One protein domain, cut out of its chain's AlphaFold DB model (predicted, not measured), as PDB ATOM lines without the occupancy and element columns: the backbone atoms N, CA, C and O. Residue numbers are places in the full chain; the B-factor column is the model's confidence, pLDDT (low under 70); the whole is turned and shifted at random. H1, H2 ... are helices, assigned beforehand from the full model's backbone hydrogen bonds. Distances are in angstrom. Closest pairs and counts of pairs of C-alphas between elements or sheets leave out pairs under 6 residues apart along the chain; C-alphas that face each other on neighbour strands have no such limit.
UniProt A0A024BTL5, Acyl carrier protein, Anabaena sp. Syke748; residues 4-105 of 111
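AT A GLANCE: This is residues 4 to 105 of the 111 residues of the protein "Acyl carrier protein" of Anabaena sp. Syke748 (UniProt A0A024BTL5). Long helix H1 is crossed by H3 and H5, near each other, their three centres making a triangle. Short H2 packs on H1 and H5, H4 packs on H3, and residues 78 to 84 stick out. The 102 printed residues hold five named helices, H1 to H5, and no named strand: all helix, compact, radius of gyration of the C-alphas 12.4 A, spans 31 by 29 by 22 A.

HOW THE PARTS SIT: Start at H1, residues 4 to 24. H3, residues 49 to 67, touches it, closest C-alphas Cys 18 and Leu 55, 5.8 A, tilt 38 degrees, only just steep. H5, residues 91 to 103, touches residues 7 to 16 of H1, closest C-alphas Gln 12 and Thr 95, 5.6 A. H2, residues 32 to 37, forms a helical hairpin with H1, closest C-alphas Ile 32 and Leu 16, 6.7 A. H4, residues 73 to 79, touches residues 53 to 60 of H3, closest C-alphas Thr 74 and Leu 56, 5.8 A. Every O i to N i+4 pair is within hydrogen-bond range in H1, H3, H4 and H5; H2 has 0 of 2, and 2 of 3 O i to N i+3.

IN THESE COORDINATES: Find C-alpha 4 at (-13.294, -58.691, -15.752); H1 runs 30.1 A. H3 spans 26.3 A; H5 spans 18.1 A, ending at (-15.552, -55.762, -23.951).

THE WHOLE: The printed part has no cut. Links H2 to H3 and H4 to H5 are long. Low pLDDT includes residues 77 to 85.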
ATOM      1  N   GLN A   4     -13.153 -60.137 -15.536       66.62
ATOM      2  CA  GLN A   4     -13.294 -58.691 -15.752       66.62
ATOM      3  C   GLN A   4     -12.549 -57.817 -14.735       66.62
ATOM      4  O   GLN A   4     -12.052 -56.752 -15.087       66.62
ATOM      5  N   ALA A   5     -12.451 -58.256 -13.475       75.00
ATOM      6  CA  ALA A   5     -11.741 -57.488 -12.453       75.00
ATOM      7  C   ALA A   5     -10.231 -57.461 -12.730       75.00
ATOM      8  O   ALA A   5      -9.584 -56.460 -12.451       75.00
ATOM      9  N   LYS A   6      -9.692 -58.534 -13.330       80.12
ATOM     10  CA  LYS A   6      -8.295 -58.570 -13.775       80.12
ATOM     11  C   LYS A   6      -8.044 -57.610 -14.929       80.12
ATOM     12  O   LYS A   6      -7.073 -56.877 -14.874       80.12
ATOM     13  N   ILE A   7      -8.920 -57.585 -15.937       84.12
ATOM     14  CA  ILE A   7      -8.750 -56.696 -17.097       84.12
ATOM     15  C   ILE A   7      -8.757 -55.232 -16.647       84.12
ATOM     16  O   ILE A   7      -7.890 -54.471 -17.054       84.12
ATOM     17  N   ASN A   8      -9.692 -54.844 -15.774       85.94
ATOM     18  CA  ASN A   8      -9.749 -53.474 -15.265       85.94
ATOM     19  C   ASN A   8      -8.476 -53.083 -14.493       85.94
ATOM     20  O   ASN A   8      -7.935 -52.011 -14.740       85.94
ATOM     21  N   GLU A   9      -7.977 -53.967 -13.622       86.88
ATOM     22  CA  GLU A   9      -6.735 -53.749 -12.868       86.88
ATOM     23  C   GLU A   9      -5.515 -53.640 -13.795       86.88
ATOM     24  O   GLU A   9      -4.749 -52.689 -13.679       86.88
ATOM     25  N   THR A  10      -5.376 -54.547 -14.768       89.31
ATOM     26  CA  THR A  10      -4.286 -54.518 -15.755       89.31
ATOM     27  C   THR A  10      -4.325 -53.249 -16.600       89.31
ATOM     28  O   THR A  10      -3.318 -52.562 -16.717       89.31
ATOM     29  N   VAL A  11      -5.488 -52.881 -17.145       89.69
ATOM     30  CA  VAL A  11      -5.627 -51.649 -17.937       89.69
ATOM     31  C   VAL A  11      -5.311 -50.420 -17.086       89.69
ATOM     32  O   VAL A  11      -4.683 -49.483 -17.568       89.69
ATOM     33  N   GLN A  12      -5.730 -50.397 -15.821       89.56
ATOM     34  CA  GLN A  12      -5.416 -49.288 -14.928       89.56
ATOM     35  C   GLN A  12      -3.905 -49.153 -14.692       89.56
ATOM     36  O   GLN A  12      -3.398 -48.032 -14.715       89.56
ATOM     37  N   ASP A  13      -3.207 -50.269 -14.474       90.25
ATOM     38  CA  ASP A  13      -1.758 -50.296 -14.262       90.25
ATOM     39  C   ASP A  13      -1.009 -49.780 -15.498       90.25
ATOM     40  O   ASP A  13      -0.246 -48.819 -15.394       90.25
ATOM     41  N   ILE A  14      -1.363 -50.295 -16.682       91.25
ATOM     42  CA  ILE A  14      -0.834 -49.852 -17.982       91.25
ATOM     43  C   ILE A  14      -1.012 -48.342 -18.165       91.25
ATOM     44  O   ILE A  14      -0.073 -47.620 -18.502       91.25
ATOM     45  N   VAL A  15      -2.229 -47.836 -17.936       89.94
ATOM     46  CA  VAL A  15      -2.527 -46.410 -18.107       89.94
ATOM     47  C   VAL A  15      -1.699 -45.566 -17.136       89.94
ATOM     48  O   VAL A  15      -1.193 -44.513 -17.524       89.94
ATOM     49  N   LEU A  16      -1.543 -45.998 -15.883       89.50
ATOM     50  CA  LEU A  16      -0.746 -45.273 -14.892       89.50
ATOM     51  C   LEU A  16       0.741 -45.251 -15.244       89.50
ATOM     52  O   LEU A  16       1.361 -44.193 -15.102       89.50
ATOM     53  N   ASP A  17       1.286 -46.368 -15.719       90.81
ATOM     54  CA  ASP A  17       2.679 -46.468 -16.151       90.81
ATOM     55  C   ASP A  17       2.949 -45.553 -17.353       90.81
ATOM     56  O   ASP A  17       3.802 -44.663 -17.289       90.81
ATOM     57  N   CYS A  18       2.098 -45.624 -18.381       90.31
ATOM     58  CA  CYS A  18       2.207 -44.768 -19.561       90.31
ATOM     59  C   CYS A  18       2.100 -43.274 -19.197       90.31
ATOM     60  O   CYS A  18       2.853 -42.436 -19.700       90.31
ATOM     61  N   ILE A  19       1.193 -42.900 -18.285       87.88
ATOM     62  CA  ILE A  19       1.078 -41.511 -17.811       87.88
ATOM     63  C   ILE A  19       2.323 -41.086 -17.040       87.88
ATOM     64  O   ILE A  19       2.772 -39.942 -17.187       87.88
ATOM     65  N   GLN A  20       2.868 -41.966 -16.200       88.62
ATOM     66  CA  GLN A  20       4.095 -41.695 -15.468       88.62
ATOM     67  C   GLN A  20       5.253 -41.455 -16.433       88.62
ATOM     68  O   GLN A  20       5.997 -40.490 -16.240       88.62
ATOM     69  N   GLU A  21       5.369 -42.253 -17.492       88.50
ATOM     70  CA  GLU A  21       6.404 -42.088 -18.503       88.50
ATOM     71  C   GLU A  21       6.278 -40.730 -19.206       88.50
ATOM     72  O   GLU A  21       7.210 -39.923 -19.189       88.50
ATOM     73  N   VAL A  22       5.095 -40.406 -19.732       87.12
ATOM     74  CA  VAL A  22       4.852 -39.149 -20.462       87.12
ATOM     75  C   VAL A  22       5.031 -37.917 -19.560       87.12
ATOM     76  O   VAL A  22       5.580 -36.891 -19.979       87.12
ATOM     77  N   THR A  23       4.629 -38.016 -18.291       84.94
ATOM     78  CA  THR A  23       4.845 -36.958 -17.289       84.94
ATOM     79  C   THR A  23       6.330 -36.809 -16.951       84.94
ATOM     80  O   THR A  23       6.824 -35.686 -16.847       84.94
ATOM     81  N   THR A  24       7.071 -37.917 -16.842       86.44
ATOM     82  CA  THR A  24       8.525 -37.926 -16.593       86.44
ATOM     83  C   THR A  24       9.298 -37.307 -17.751       86.44
ATOM     84  O   THR A  24      10.265 -36.576 -17.534       86.44
ATOM     85  N   GLN A  25       8.840 -37.530 -18.982       84.31
ATOM     86  CA  GLN A  25       9.411 -36.898 -20.168       84.31
ATOM     87  C   GLN A  25       9.128 -35.380 -20.230       84.31
ATOM     88  O   GLN A  25       9.734 -34.680 -21.042       84.31
ATOM     89  N   GLY A  26       8.215 -34.852 -19.405       83.19
ATOM     90  CA  GLY A  26       7.866 -33.427 -19.345       83.19
ATOM     91  C   GLY A  26       6.768 -32.986 -20.320       83.19
ATOM     92  O   GLY A  26       6.621 -31.790 -20.567       83.19
ATOM     93  N   TRP A  27       5.994 -33.924 -20.869       83.44
ATOM     94  CA  TRP A  27       4.965 -33.651 -21.887       83.44
ATOM     95  C   TRP A  27       3.598 -33.351 -21.254       83.44
ATOM     96  O   TRP A  27       2.626 -33.058 -21.950       83.44
ATOM     97  N   GLY A  28       3.514 -33.409 -19.924       80.25
ATOM     98  CA  GLY A  28       2.314 -33.116 -19.163       80.25
ATOM     99  C   GLY A  28       2.584 -32.943 -17.672       80.25
ATOM    100  O   GLY A  28       3.694 -33.134 -17.177       80.25
ATOM    101  N   ARG A  29       1.534 -32.558 -16.951       81.81
ATOM    102  CA  ARG A  29       1.479 -32.435 -15.501       81.81
ATOM    103  C   ARG A  29       0.214 -33.128 -15.013       81.81
ATOM    104  O   ARG A  29      -0.864 -32.538 -15.027       81.81
ATOM    105  N   ILE A  30       0.368 -34.374 -14.576       84.00
ATOM    106  CA  ILE A  30      -0.725 -35.221 -14.088       84.00
ATOM    107  C   ILE A  30      -0.369 -35.716 -12.687       84.00
ATOM    108  O   ILE A  30       0.759 -36.131 -12.424       84.00
ATOM    109  N   GLN A  31      -1.325 -35.655 -11.759       80.75
ATOM    110  CA  GLN A  31      -1.129 -36.137 -10.390       80.75
ATOM    111  C   GLN A  31      -1.397 -37.643 -10.296       80.75
ATOM    112  O   GLN A  31      -2.407 -38.058  -9.734       80.75
ATOM    113  N   ILE A  32      -0.478 -38.446 -10.835       79.62
ATOM    114  CA  ILE A  32      -0.513 -39.923 -10.823       79.62
ATOM    115  C   ILE A  32      -0.690 -40.540  -9.428       79.62
ATOM    116  O   ILE A  32      -1.260 -41.618  -9.308       79.62
ATOM    117  N   GLU A  33      -0.306 -39.830  -8.364       77.69
ATOM    118  CA  GLU A  33      -0.548 -40.230  -6.968       77.69
ATOM    119  C   GLU A  33      -2.041 -40.446  -6.645       77.69
ATOM    120  O   GLU A  33      -2.376 -41.150  -5.697       77.69
ATOM    121  N   GLN A  34      -2.945 -39.854  -7.432       79.19
ATOM    122  CA  GLN A  34      -4.393 -40.016  -7.281       79.19
ATOM    123  C   GLN A  34      -4.949 -41.261  -7.998       79.19
ATOM    124  O   GLN A  34      -6.150 -41.526  -7.911       79.19
ATOM    125  N   GLY A  35      -4.112 -42.034  -8.700       83.94
ATOM    126  CA  GLY A  35      -4.526 -43.257  -9.388       83.94
ATOM    127  C   GLY A  35      -5.654 -42.993 -10.391       83.94
ATOM    128  O   GLY A  35      -5.556 -42.094 -11.220       83.94
ATOM    129  N   ALA A  36      -6.770 -43.718 -10.267       80.25
ATOM    130  CA  ALA A  36      -7.960 -43.527 -11.105       80.25
ATOM    131  C   ALA A  36      -8.585 -42.118 -11.001       80.25
ATOM    132  O   ALA A  36      -9.222 -41.655 -11.944       80.25
ATOM    133  N   ALA A  37      -8.396 -41.409  -9.885       82.62
ATOM    134  CA  ALA A  37      -8.884 -40.039  -9.723       82.62
ATOM    135  C   ALA A  37      -7.915 -38.987 -10.295       82.62
ATOM    136  O   ALA A  37      -8.194 -37.789 -10.222       82.62
ATOM    137  N   ALA A  38      -6.772 -39.402 -10.852       84.88
ATOM    138  CA  ALA A  38      -5.819 -38.480 -11.447       84.88
ATOM    139  C   ALA A  38      -6.429 -37.806 -12.679       84.88
ATOM    140  O   ALA A  38      -6.903 -38.464 -13.607       84.88
ATOM    141  N   ASN A  39      -6.408 -36.476 -12.690       84.06
ATOM    142  CA  ASN A  39      -6.926 -35.713 -13.812       84.06
ATOM    143  C   ASN A  39      -5.889 -35.614 -14.935       84.06
ATOM    144  O   ASN A  39      -4.777 -35.136 -14.700       84.06
ATOM    145  N   ILE A  40      -6.278 -36.004 -16.150       82.38
ATOM    146  CA  ILE A  40      -5.438 -35.913 -17.352       82.38
ATOM    147  C   ILE A  40      -5.636 -34.536 -18.000       82.38
ATOM    148  O   ILE A  40      -4.687 -33.762 -18.103       82.38
ATOM    149  N   LEU A  41      -6.881 -34.204 -18.364       78.31
ATOM    150  CA  LEU A  41      -7.279 -32.883 -18.882       78.31
ATOM    151  C   LEU A  41      -8.233 -32.119 -17.950       78.31
ATOM    152  O   LEU A  41      -8.445 -30.919 -18.126       78.31
ATOM    153  N   ALA A  42      -8.856 -32.791 -16.978       72.69
ATOM    154  CA  ALA A  42      -9.774 -32.147 -16.038       72.69
ATOM    155  C   ALA A  42      -9.029 -31.424 -14.897       72.69
ATOM    156  O   ALA A  42      -7.854 -31.661 -14.650       72.69
ATOM    157  N   GLY A  43      -9.710 -30.533 -14.166       66.38
ATOM    158  CA  GLY A  43      -9.301 -30.107 -12.815       66.38
ATOM    159  C   GLY A  43      -7.850 -29.625 -12.614       66.38
ATOM    160  O   GLY A  43      -7.341 -29.744 -11.502       66.38
ATOM    161  N   GLY A  44      -7.182 -29.107 -13.652       71.75
ATOM    162  CA  GLY A  44      -5.793 -28.624 -13.594       71.75
ATOM    163  C   GLY A  44      -4.718 -29.611 -14.072       71.75
ATOM    164  O   GLY A  44      -3.540 -29.254 -14.048       71.75
ATOM    165  N   GLY A  45      -5.103 -30.813 -14.515       77.81
ATOM    166  CA  GLY A  45      -4.242 -31.694 -15.303       77.81
ATOM    167  C   GLY A  45      -4.000 -31.109 -16.695       77.81
ATOM    168  O   GLY A  45      -4.883 -30.469 -17.270       77.81
ATOM    169  N   TYR A  46      -2.790 -31.284 -17.214       83.19
ATOM    170  CA  TYR A  46      -2.436 -30.831 -18.555       83.19
ATOM    171  C   TYR A  46      -1.546 -31.857 -19.236       83.19
ATOM    172  O   TYR A  46      -0.615 -32.376 -18.627       83.19
ATOM    173  N   ILE A  47      -1.796 -32.099 -20.513       85.00
ATOM    174  CA  ILE A  47      -0.939 -32.892 -21.382       85.00
ATOM    175  C   ILE A  47      -0.916 -32.209 -22.745       85.00
ATOM    176  O   ILE A  47      -1.946 -31.718 -23.217       85.00
ATOM    177  N   ASP A  48       0.262 -32.112 -23.349       84.56
ATOM    178  CA  ASP A  48       0.389 -31.555 -24.691       84.56
ATOM    179  C   ASP A  48      -0.214 -32.517 -25.732       84.56
ATOM    180  O   ASP A  48      -0.365 -33.710 -25.468       84.56
ATOM    181  N   SER A  49      -0.559 -32.037 -26.928       83.12
ATOM    182  CA  SER A  49      -1.137 -32.880 -27.988       83.12
ATOM    183  C   SER A  49      -0.202 -34.023 -28.392       83.12
ATOM    184  O   SER A  49      -0.643 -35.151 -28.637       83.12
ATOM    185  N   LEU A  50       1.101 -33.747 -28.390       84.88
ATOM    186  CA  LEU A  50       2.146 -34.739 -28.589       84.88
ATOM    187  C   LEU A  50       2.206 -35.745 -27.427       84.88
ATOM    188  O   LEU A  50       2.411 -36.939 -27.654       84.88
ATOM    189  N   GLY A  51       1.990 -35.281 -26.192       86.19
ATOM    190  CA  GLY A  51       2.020 -36.124 -24.992       86.19
ATOM    191  C   GLY A  51       0.826 -37.053 -24.961       86.19
ATOM    192  O   GLY A  51       0.966 -38.238 -24.697       86.19
ATOM    193  N   LEU A  52      -0.338 -36.521 -25.327       85.31
ATOM    194  CA  LEU A  52      -1.565 -37.276 -25.462       85.31
ATOM    195  C   LEU A  52      -1.422 -38.357 -26.529       85.31
ATOM    196  O   LEU A  52      -1.723 -39.511 -26.265       85.31
ATOM    197  N   THR A  53      -0.917 -38.011 -27.711       86.81
ATOM    198  CA  THR A  53      -0.718 -38.996 -28.783       86.81
ATOM    199  C   THR A  53       0.246 -40.100 -28.344       86.81
ATOM    200  O   THR A  53      -0.049 -41.274 -28.532       86.81
ATOM    201  N   SER A  54       1.361 -39.733 -27.702       88.62
ATOM    202  CA  SER A  54       2.341 -40.702 -27.190       88.62
ATOM    203  C   SER A  54       1.747 -41.598 -26.105       88.62
ATOM    204  O   SER A  54       1.956 -42.803 -26.138       88.62
ATOM    205  N   LEU A  55       0.953 -41.022 -25.195       88.62
ATOM    206  CA  LEU A  55       0.241 -41.758 -24.156       88.62
ATOM    207  C   LEU A  55      -0.685 -42.815 -24.761       88.62
ATOM    208  O   LEU A  55      -0.670 -43.963 -24.338       88.62
ATOM    209  N   LEU A  56      -1.487 -42.424 -25.752       88.19
ATOM    210  CA  LEU A  56      -2.430 -43.333 -26.399       88.19
ATOM    211  C   LEU A  56      -1.708 -44.467 -27.126       88.19
ATOM    212  O   LEU A  56      -2.101 -45.615 -26.964       88.19
ATOM    213  N   ILE A  57      -0.635 -44.161 -27.859       89.19
ATOM    214  CA  ILE A  57       0.169 -45.170 -28.560       89.19
ATOM    215  C   ILE A  57       0.827 -46.141 -27.572       89.19
ATOM    216  O   ILE A  57       0.840 -47.342 -27.822       89.19
ATOM    217  N   ALA A  58       1.371 -45.639 -26.459       91.19
ATOM    218  CA  ALA A  58       1.978 -46.482 -25.433       91.19
ATOM    219  C   ALA A  58       0.946 -47.452 -24.839       91.19
ATOM    220  O   ALA A  58       1.184 -48.653 -24.813       91.19
ATOM    221  N   ILE A  59      -0.242 -46.949 -24.485       90.50
ATOM    222  CA  ILE A  59      -1.345 -47.773 -23.975       90.50
ATOM    223  C   ILE A  59      -1.775 -48.830 -25.003       90.50
ATOM    224  O   ILE A  59      -1.976 -49.981 -24.634       90.50
ATOM    225  N   GLU A  60      -1.924 -48.466 -26.282       90.38
ATOM    226  CA  GLU A  60      -2.273 -49.412 -27.355       90.38
ATOM    227  C   GLU A  60      -1.254 -50.557 -27.451       90.38
ATOM    228  O   GLU A  60      -1.641 -51.721 -27.536       90.38
ATOM    229  N   GLN A  61       0.040 -50.225 -27.419       90.44
ATOM    230  CA  GLN A  61       1.122 -51.206 -27.516       90.44
ATOM    231  C   GLN A  61       1.173 -52.124 -26.298       90.44
ATOM    232  O   GLN A  61       1.327 -53.333 -26.460       90.44
ATOM    233  N   ASP A  62       1.016 -51.572 -25.096       91.44
ATOM    234  CA  ASP A  62       1.062 -52.354 -23.862       91.44
ATOM    235  C   ASP A  62      -0.168 -53.264 -23.730       91.44
ATOM    236  O   ASP A  62      -0.048 -54.431 -23.378       91.44
ATOM    237  N   ILE A  63      -1.355 -52.784 -24.119       89.31
ATOM    238  CA  ILE A  63      -2.571 -53.612 -24.178       89.31
ATOM    239  C   ILE A  63      -2.422 -54.740 -25.198       89.31
ATOM    240  O   ILE A  63      -2.818 -55.874 -24.921       89.31
ATOM    241  N   GLU A  64      -1.861 -54.466 -26.376       89.06
ATOM    242  CA  GLU A  64      -1.597 -55.508 -27.367       89.06
ATOM    243  C   GLU A  64      -0.574 -56.527 -26.842       89.06
ATOM    244  O   GLU A  64      -0.755 -57.730 -27.037       89.06
ATOM    245  N   ALA A  65       0.461 -56.077 -26.129       89.12
ATOM    246  CA  ALA A  65       1.486 -56.943 -25.556       89.12
ATOM    247  C   ALA A  65       0.963 -57.809 -24.394       89.12
ATOM    248  O   ALA A  65       1.212 -59.016 -24.372       89.12
ATOM    249  N   GLU A  66       0.219 -57.216 -23.457       88.44
ATOM    250  CA  GLU A  66      -0.242 -57.868 -22.225       88.44
ATOM    251  C   GLU A  66      -1.550 -58.644 -22.416       88.44
ATOM    252  O   GLU A  66      -1.724 -59.740 -21.877       88.44
ATOM    253  N   LEU A  67      -2.493 -58.086 -23.182       84.88
ATOM    254  CA  LEU A  67      -3.836 -58.647 -23.359       84.88
ATOM    255  C   LEU A  67      -4.061 -59.247 -24.754       84.88
ATOM    256  O   LEU A  67      -5.007 -60.017 -24.930       84.88
ATOM    257  N   GLY A  68      -3.220 -58.930 -25.743       83.94
ATOM    258  CA  GLY A  68      -3.374 -59.430 -27.112       83.94
ATOM    259  C   GLY A  68      -4.501 -58.762 -27.905       83.94
ATOM    260  O   GLY A  68      -4.915 -59.304 -28.932       83.94
ATOM    261  N   PHE A  69      -5.028 -57.624 -27.440       84.62
ATOM    262  CA  PHE A  69      -6.055 -56.861 -28.153       84.62
ATOM    263  C   PHE A  69      -5.427 -55.707 -28.930       84.62
ATOM    264  O   PHE A  69      -4.863 -54.791 -28.341       84.62
ATOM    265  N   THR A  70      -5.590 -55.710 -30.249       82.81
ATOM    266  CA  THR A  70      -5.244 -54.554 -31.080       82.81
ATOM    267  C   THR A  70      -6.382 -53.541 -31.029       82.81
ATOM    268  O   THR A  70      -7.522 -53.854 -31.380       82.81
ATOM    269  N   MET A  71      -6.078 -52.310 -30.625       83.06
ATOM    270  CA  MET A  71      -7.034 -51.206 -30.596       83.06
ATOM    271  C   MET A  71      -6.406 -49.925 -31.143       83.06
ATOM    272  O   MET A  71      -5.188 -49.785 -31.162       83.06
ATOM    273  N   ASN A  72      -7.241 -48.992 -31.604       82.94
ATOM    274  CA  ASN A  72      -6.785 -47.701 -32.115       82.94
ATOM    275  C   ASN A  72      -7.439 -46.557 -31.331       82.94
ATOM    276  O   ASN A  72      -8.393 -45.922 -31.781       82.94
ATOM    277  N   LEU A  73      -6.948 -46.332 -30.118       82.56
ATOM    278  CA  LEU A  73      -7.315 -45.219 -29.252       82.56
ATOM    279  C   LEU A  73      -7.029 -43.867 -29.897       82.56
ATOM    280  O   LEU A  73      -7.840 -42.961 -29.755       82.56
ATOM    281  N   THR A  74      -5.918 -43.715 -30.616       81.50
ATOM    282  CA  THR A  74      -5.552 -42.447 -31.266       81.50
ATOM    283  C   THR A  74      -6.623 -41.950 -32.238       81.50
ATOM    284  O   THR A  74      -7.048 -40.797 -32.120       81.50
ATOM    285  N   SER A  75      -7.113 -42.808 -33.139       76.25
ATOM    286  CA  SER A  75      -8.210 -42.466 -34.064       76.25
ATOM    287  C   SER A  75      -9.560 -42.419 -33.355       76.25
ATOM    288  O   SER A  75     -10.377 -41.543 -33.625       76.25
ATOM    289  N   THR A  76      -9.792 -43.328 -32.406       72.12
ATOM    290  CA  THR A  76     -11.098 -43.421 -31.747       72.12
ATOM    291  C   THR A  76     -11.335 -42.216 -30.838       72.12
ATOM    292  O   THR A  76     -12.381 -41.585 -30.919       72.12
ATOM    293  N   ILE A  77     -10.352 -41.805 -30.035       69.25
ATOM    294  CA  ILE A  77     -10.457 -40.646 -29.137       69.25
ATOM    295  C   ILE A  77     -10.554 -39.324 -29.899       69.25
ATOM    296  O   ILE A  77     -11.216 -38.404 -29.417       69.25
ATOM    297  N   THR A  78      -9.965 -39.220 -31.096       61.75
ATOM    298  CA  THR A  78     -10.188 -38.052 -31.964       61.75
ATOM    299  C   THR A  78     -11.593 -38.022 -32.572       61.75
ATOM    300  O   THR A  78     -12.117 -36.931 -32.798       61.75
ATOM    301  N   GLU A  79     -12.234 -39.176 -32.788       58.28
ATOM    302  CA  GLU A  79     -13.636 -39.272 -33.222       58.28
ATOM    303  C   GLU A  79     -14.663 -39.111 -32.090       58.28
ATOM    304  O   GLU A  79     -15.837 -38.825 -32.363       58.28
ATOM    305  N   ILE A  80     -14.266 -39.243 -30.818       57.22
ATOM    306  CA  ILE A  80     -15.169 -39.039 -29.678       57.22
ATOM    307  C   ILE A  80     -15.560 -37.560 -29.604       57.22
ATOM    308  O   ILE A  80     -14.885 -36.706 -29.027       57.22
ATOM    309  N   THR A  81     -16.705 -37.251 -30.209       44.78
ATOM    310  CA  THR A  81     -17.344 -35.939 -30.106       44.78
ATOM    311  C   THR A  81     -17.666 -35.599 -28.638       44.78
ATOM    312  O   THR A  81     -18.064 -36.478 -27.870       44.78
ATOM    313  N   PRO A  82     -17.530 -34.323 -28.220       48.72
ATOM    314  CA  PRO A  82     -17.584 -33.874 -26.819       48.72
ATOM    315  C   PRO A  82     -18.998 -33.869 -26.194       48.72
ATOM    316  O   PRO A  82     -19.394 -32.900 -25.549       48.72
ATOM    317  N   SER A  83     -19.788 -34.930 -26.377       41.62
ATOM    318  CA  SER A  83     -21.241 -34.888 -26.155       41.62
ATOM    319  C   SER A  83     -21.761 -35.645 -24.923       41.62
ATOM    320  O   SER A  83     -22.963 -35.580 -24.676       41.62
ATOM    321  N   SER A  84     -20.934 -36.314 -24.101       48.84
ATOM    322  CA  SER A  84     -21.401 -36.728 -22.751       48.84
ATOM    323  C   SER A  84     -20.330 -37.036 -21.705       48.84
ATOM    324  O   SER A  84     -20.492 -36.602 -20.569       48.84
ATOM    325  N   THR A  85     -19.222 -37.697 -22.043       60.25
ATOM    326  CA  THR A  85     -18.169 -38.008 -21.060       60.25
ATOM    327  C   THR A  85     -16.828 -37.953 -21.768       60.25
ATOM    328  O   THR A  85     -16.618 -38.685 -22.725       60.25
ATOM    329  N   ASN A  86     -15.941 -37.049 -21.355       70.12
ATOM    330  CA  ASN A  86     -14.621 -36.930 -21.964       70.12
ATOM    331  C   ASN A  86     -13.727 -38.049 -21.387       70.12
ATOM    332  O   ASN A  86     -13.397 -37.971 -20.202       70.12
ATOM    333  N   PRO A  87     -13.354 -39.097 -22.152       76.81
ATOM    334  CA  PRO A  87     -12.565 -40.217 -21.625       76.81
ATOM    335  C   PRO A  87     -11.173 -39.766 -21.176       76.81
ATOM    336  O   PRO A  87     -10.576 -40.364 -20.293       76.81
ATOM    337  N   LEU A  88     -10.692 -38.640 -21.708       79.12
ATOM    338  CA  LEU A  88      -9.443 -37.998 -21.310       79.12
ATOM    339  C   LEU A  88      -9.591 -37.056 -20.103       79.12
ATOM    340  O   LEU A  88      -8.681 -36.284 -19.803       79.12
ATOM    341  N   ALA A  89     -10.732 -37.051 -19.409       82.31
ATOM    342  CA  ALA A  89     -10.902 -36.228 -18.213       82.31
ATOM    343  C   ALA A  89      -9.984 -36.711 -17.081       82.31
ATOM    344  O   ALA A  89      -9.198 -35.930 -16.535       82.31
ATOM    345  N   THR A  90     -10.073 -38.002 -16.758       87.38
ATOM    346  CA  THR A  90      -9.351 -38.653 -15.658       87.38
ATOM    347  C   THR A  90      -8.849 -40.026 -16.077       87.38
ATOM    348  O   THR A  90      -9.368 -40.610 -17.026       87.38
ATOM    349  N   VAL A  91      -7.878 -40.560 -15.339       87.38
ATOM    350  CA  VAL A  91      -7.375 -41.927 -15.527       87.38
ATOM    351  C   VAL A  91      -8.502 -42.944 -15.462       87.38
ATOM    352  O   VAL A  91      -8.616 -43.772 -16.351       87.38
ATOM    353  N   GLY A  92      -9.387 -42.839 -14.470       85.81
ATOM    354  CA  GLY A  92     -10.517 -43.751 -14.327       85.81
ATOM    355  C   GLY A  92     -11.463 -43.698 -15.523       85.81
ATOM    356  O   GLY A  92     -11.915 -44.741 -15.977       85.81
ATOM    357  N   SER A  93     -11.716 -42.508 -16.080       85.81
ATOM    358  CA  SER A  93     -12.521 -42.364 -17.301       85.81
ATOM    359  C   SER A  93     -11.859 -43.018 -18.516       85.81
ATOM    360  O   SER A  93     -12.559 -43.610 -19.333       85.81
ATOM    361  N   LEU A  94     -10.532 -42.933 -18.630       86.38
ATOM    362  CA  LEU A  94      -9.782 -43.550 -19.722       86.38
ATOM    363  C   LEU A  94      -9.744 -45.077 -19.577       86.38
ATOM    364  O   LEU A  94     -10.008 -45.787 -20.540       86.38
ATOM    365  N   THR A  95      -9.475 -45.579 -18.371       88.31
ATOM    366  CA  THR A  95      -9.502 -47.011 -18.050       88.31
ATOM    367  C   THR A  95     -10.877 -47.608 -18.328       88.31
ATOM    368  O   THR A  95     -10.966 -48.632 -18.998       88.31
ATOM    369  N   ASP A  96     -11.951 -46.968 -17.858       85.75
ATOM    370  CA  ASP A  96     -13.326 -47.426 -18.091       85.75
ATOM    371  C   ASP A  96     -13.647 -47.472 -19.591       85.75
ATOM    372  O   ASP A  96     -14.154 -48.473 -20.089       85.75
ATOM    373  N   TYR A  97     -13.234 -46.439 -20.330       85.56
ATOM    374  CA  TYR A  97     -13.397 -46.373 -21.778       85.56
ATOM    375  C   TYR A  97     -12.662 -47.498 -22.524       85.56
ATOM    376  O   TYR A  97     -13.219 -48.120 -23.425       85.56
ATOM    377  N   ILE A  98     -11.413 -47.779 -22.151       85.88
ATOM    378  CA  ILE A  98     -10.617 -48.860 -22.744       85.88
ATOM    379  C   ILE A  98     -11.245 -50.220 -22.438       85.88
ATOM    380  O   ILE A  98     -11.372 -51.055 -23.330       85.88
ATOM    381  N   VAL A  99     -11.656 -50.443 -21.189       86.06
ATOM    382  CA  VAL A  99     -12.307 -51.689 -20.772       86.06
ATOM    383  C   VAL A  99     -13.621 -51.887 -21.524       86.06
ATOM    384  O   VAL A  99     -13.881 -52.994 -21.996       86.06
ATOM    385  N   ASP A 100     -14.420 -50.829 -21.693       83.44
ATOM    386  CA  ASP A 100     -15.618 -50.869 -22.532       83.44
ATOM    387  C   ASP A 100     -15.259 -51.211 -23.980       83.44
ATOM    388  O   ASP A 100     -15.862 -52.111 -24.549       83.44
ATOM    389  N   CYS A 101     -14.217 -50.604 -24.552       79.94
ATOM    390  CA  CYS A 101     -13.764 -50.895 -25.914       79.94
ATOM    391  C   CYS A 101     -13.335 -52.365 -26.093       79.94
ATOM    392  O   CYS A 101     -13.726 -53.005 -27.070       79.94
ATOM    393  N   ILE A 102     -12.598 -52.926 -25.128       81.88
ATOM    394  CA  ILE A 102     -12.177 -54.336 -25.126       81.88
ATOM    395  C   ILE A 102     -13.393 -55.265 -25.008       81.88
ATOM    396  O   ILE A 102     -13.510 -56.245 -25.743       81.88
ATOM    397  N   HIS A 103     -14.331 -54.966 -24.107       77.19
ATOM    398  CA  HIS A 103     -15.552 -55.762 -23.951       77.19
ATOM    399  C   HIS A 103     -16.496 -55.641 -25.149       77.19
ATOM    400  O   HIS A 103     -17.176 -56.599 -25.516       77.19
ATOM    401  N   ASN A 104     -16.535 -54.464 -25.759       69.38
ATOM    402  CA  ASN A 104     -17.412 -54.107 -26.856       69.38
ATOM    403  C   ASN A 104     -16.684 -54.196 -28.206       69.38
ATOM    404  O   ASN A 104     -17.124 -53.577 -29.176       69.38
ATOM    405  N   ALA A 105     -15.615 -55.010 -28.293       54.62
ATOM    406  CA  ALA A 105     -14.740 -55.242 -29.456       54.62
ATOM    407  C   ALA A 105     -15.452 -55.731 -30.744       54.62
ATOM    408  O   ALA A 105     -14.816 -56.133 -31.714       54.62
TER     409      ALA A 105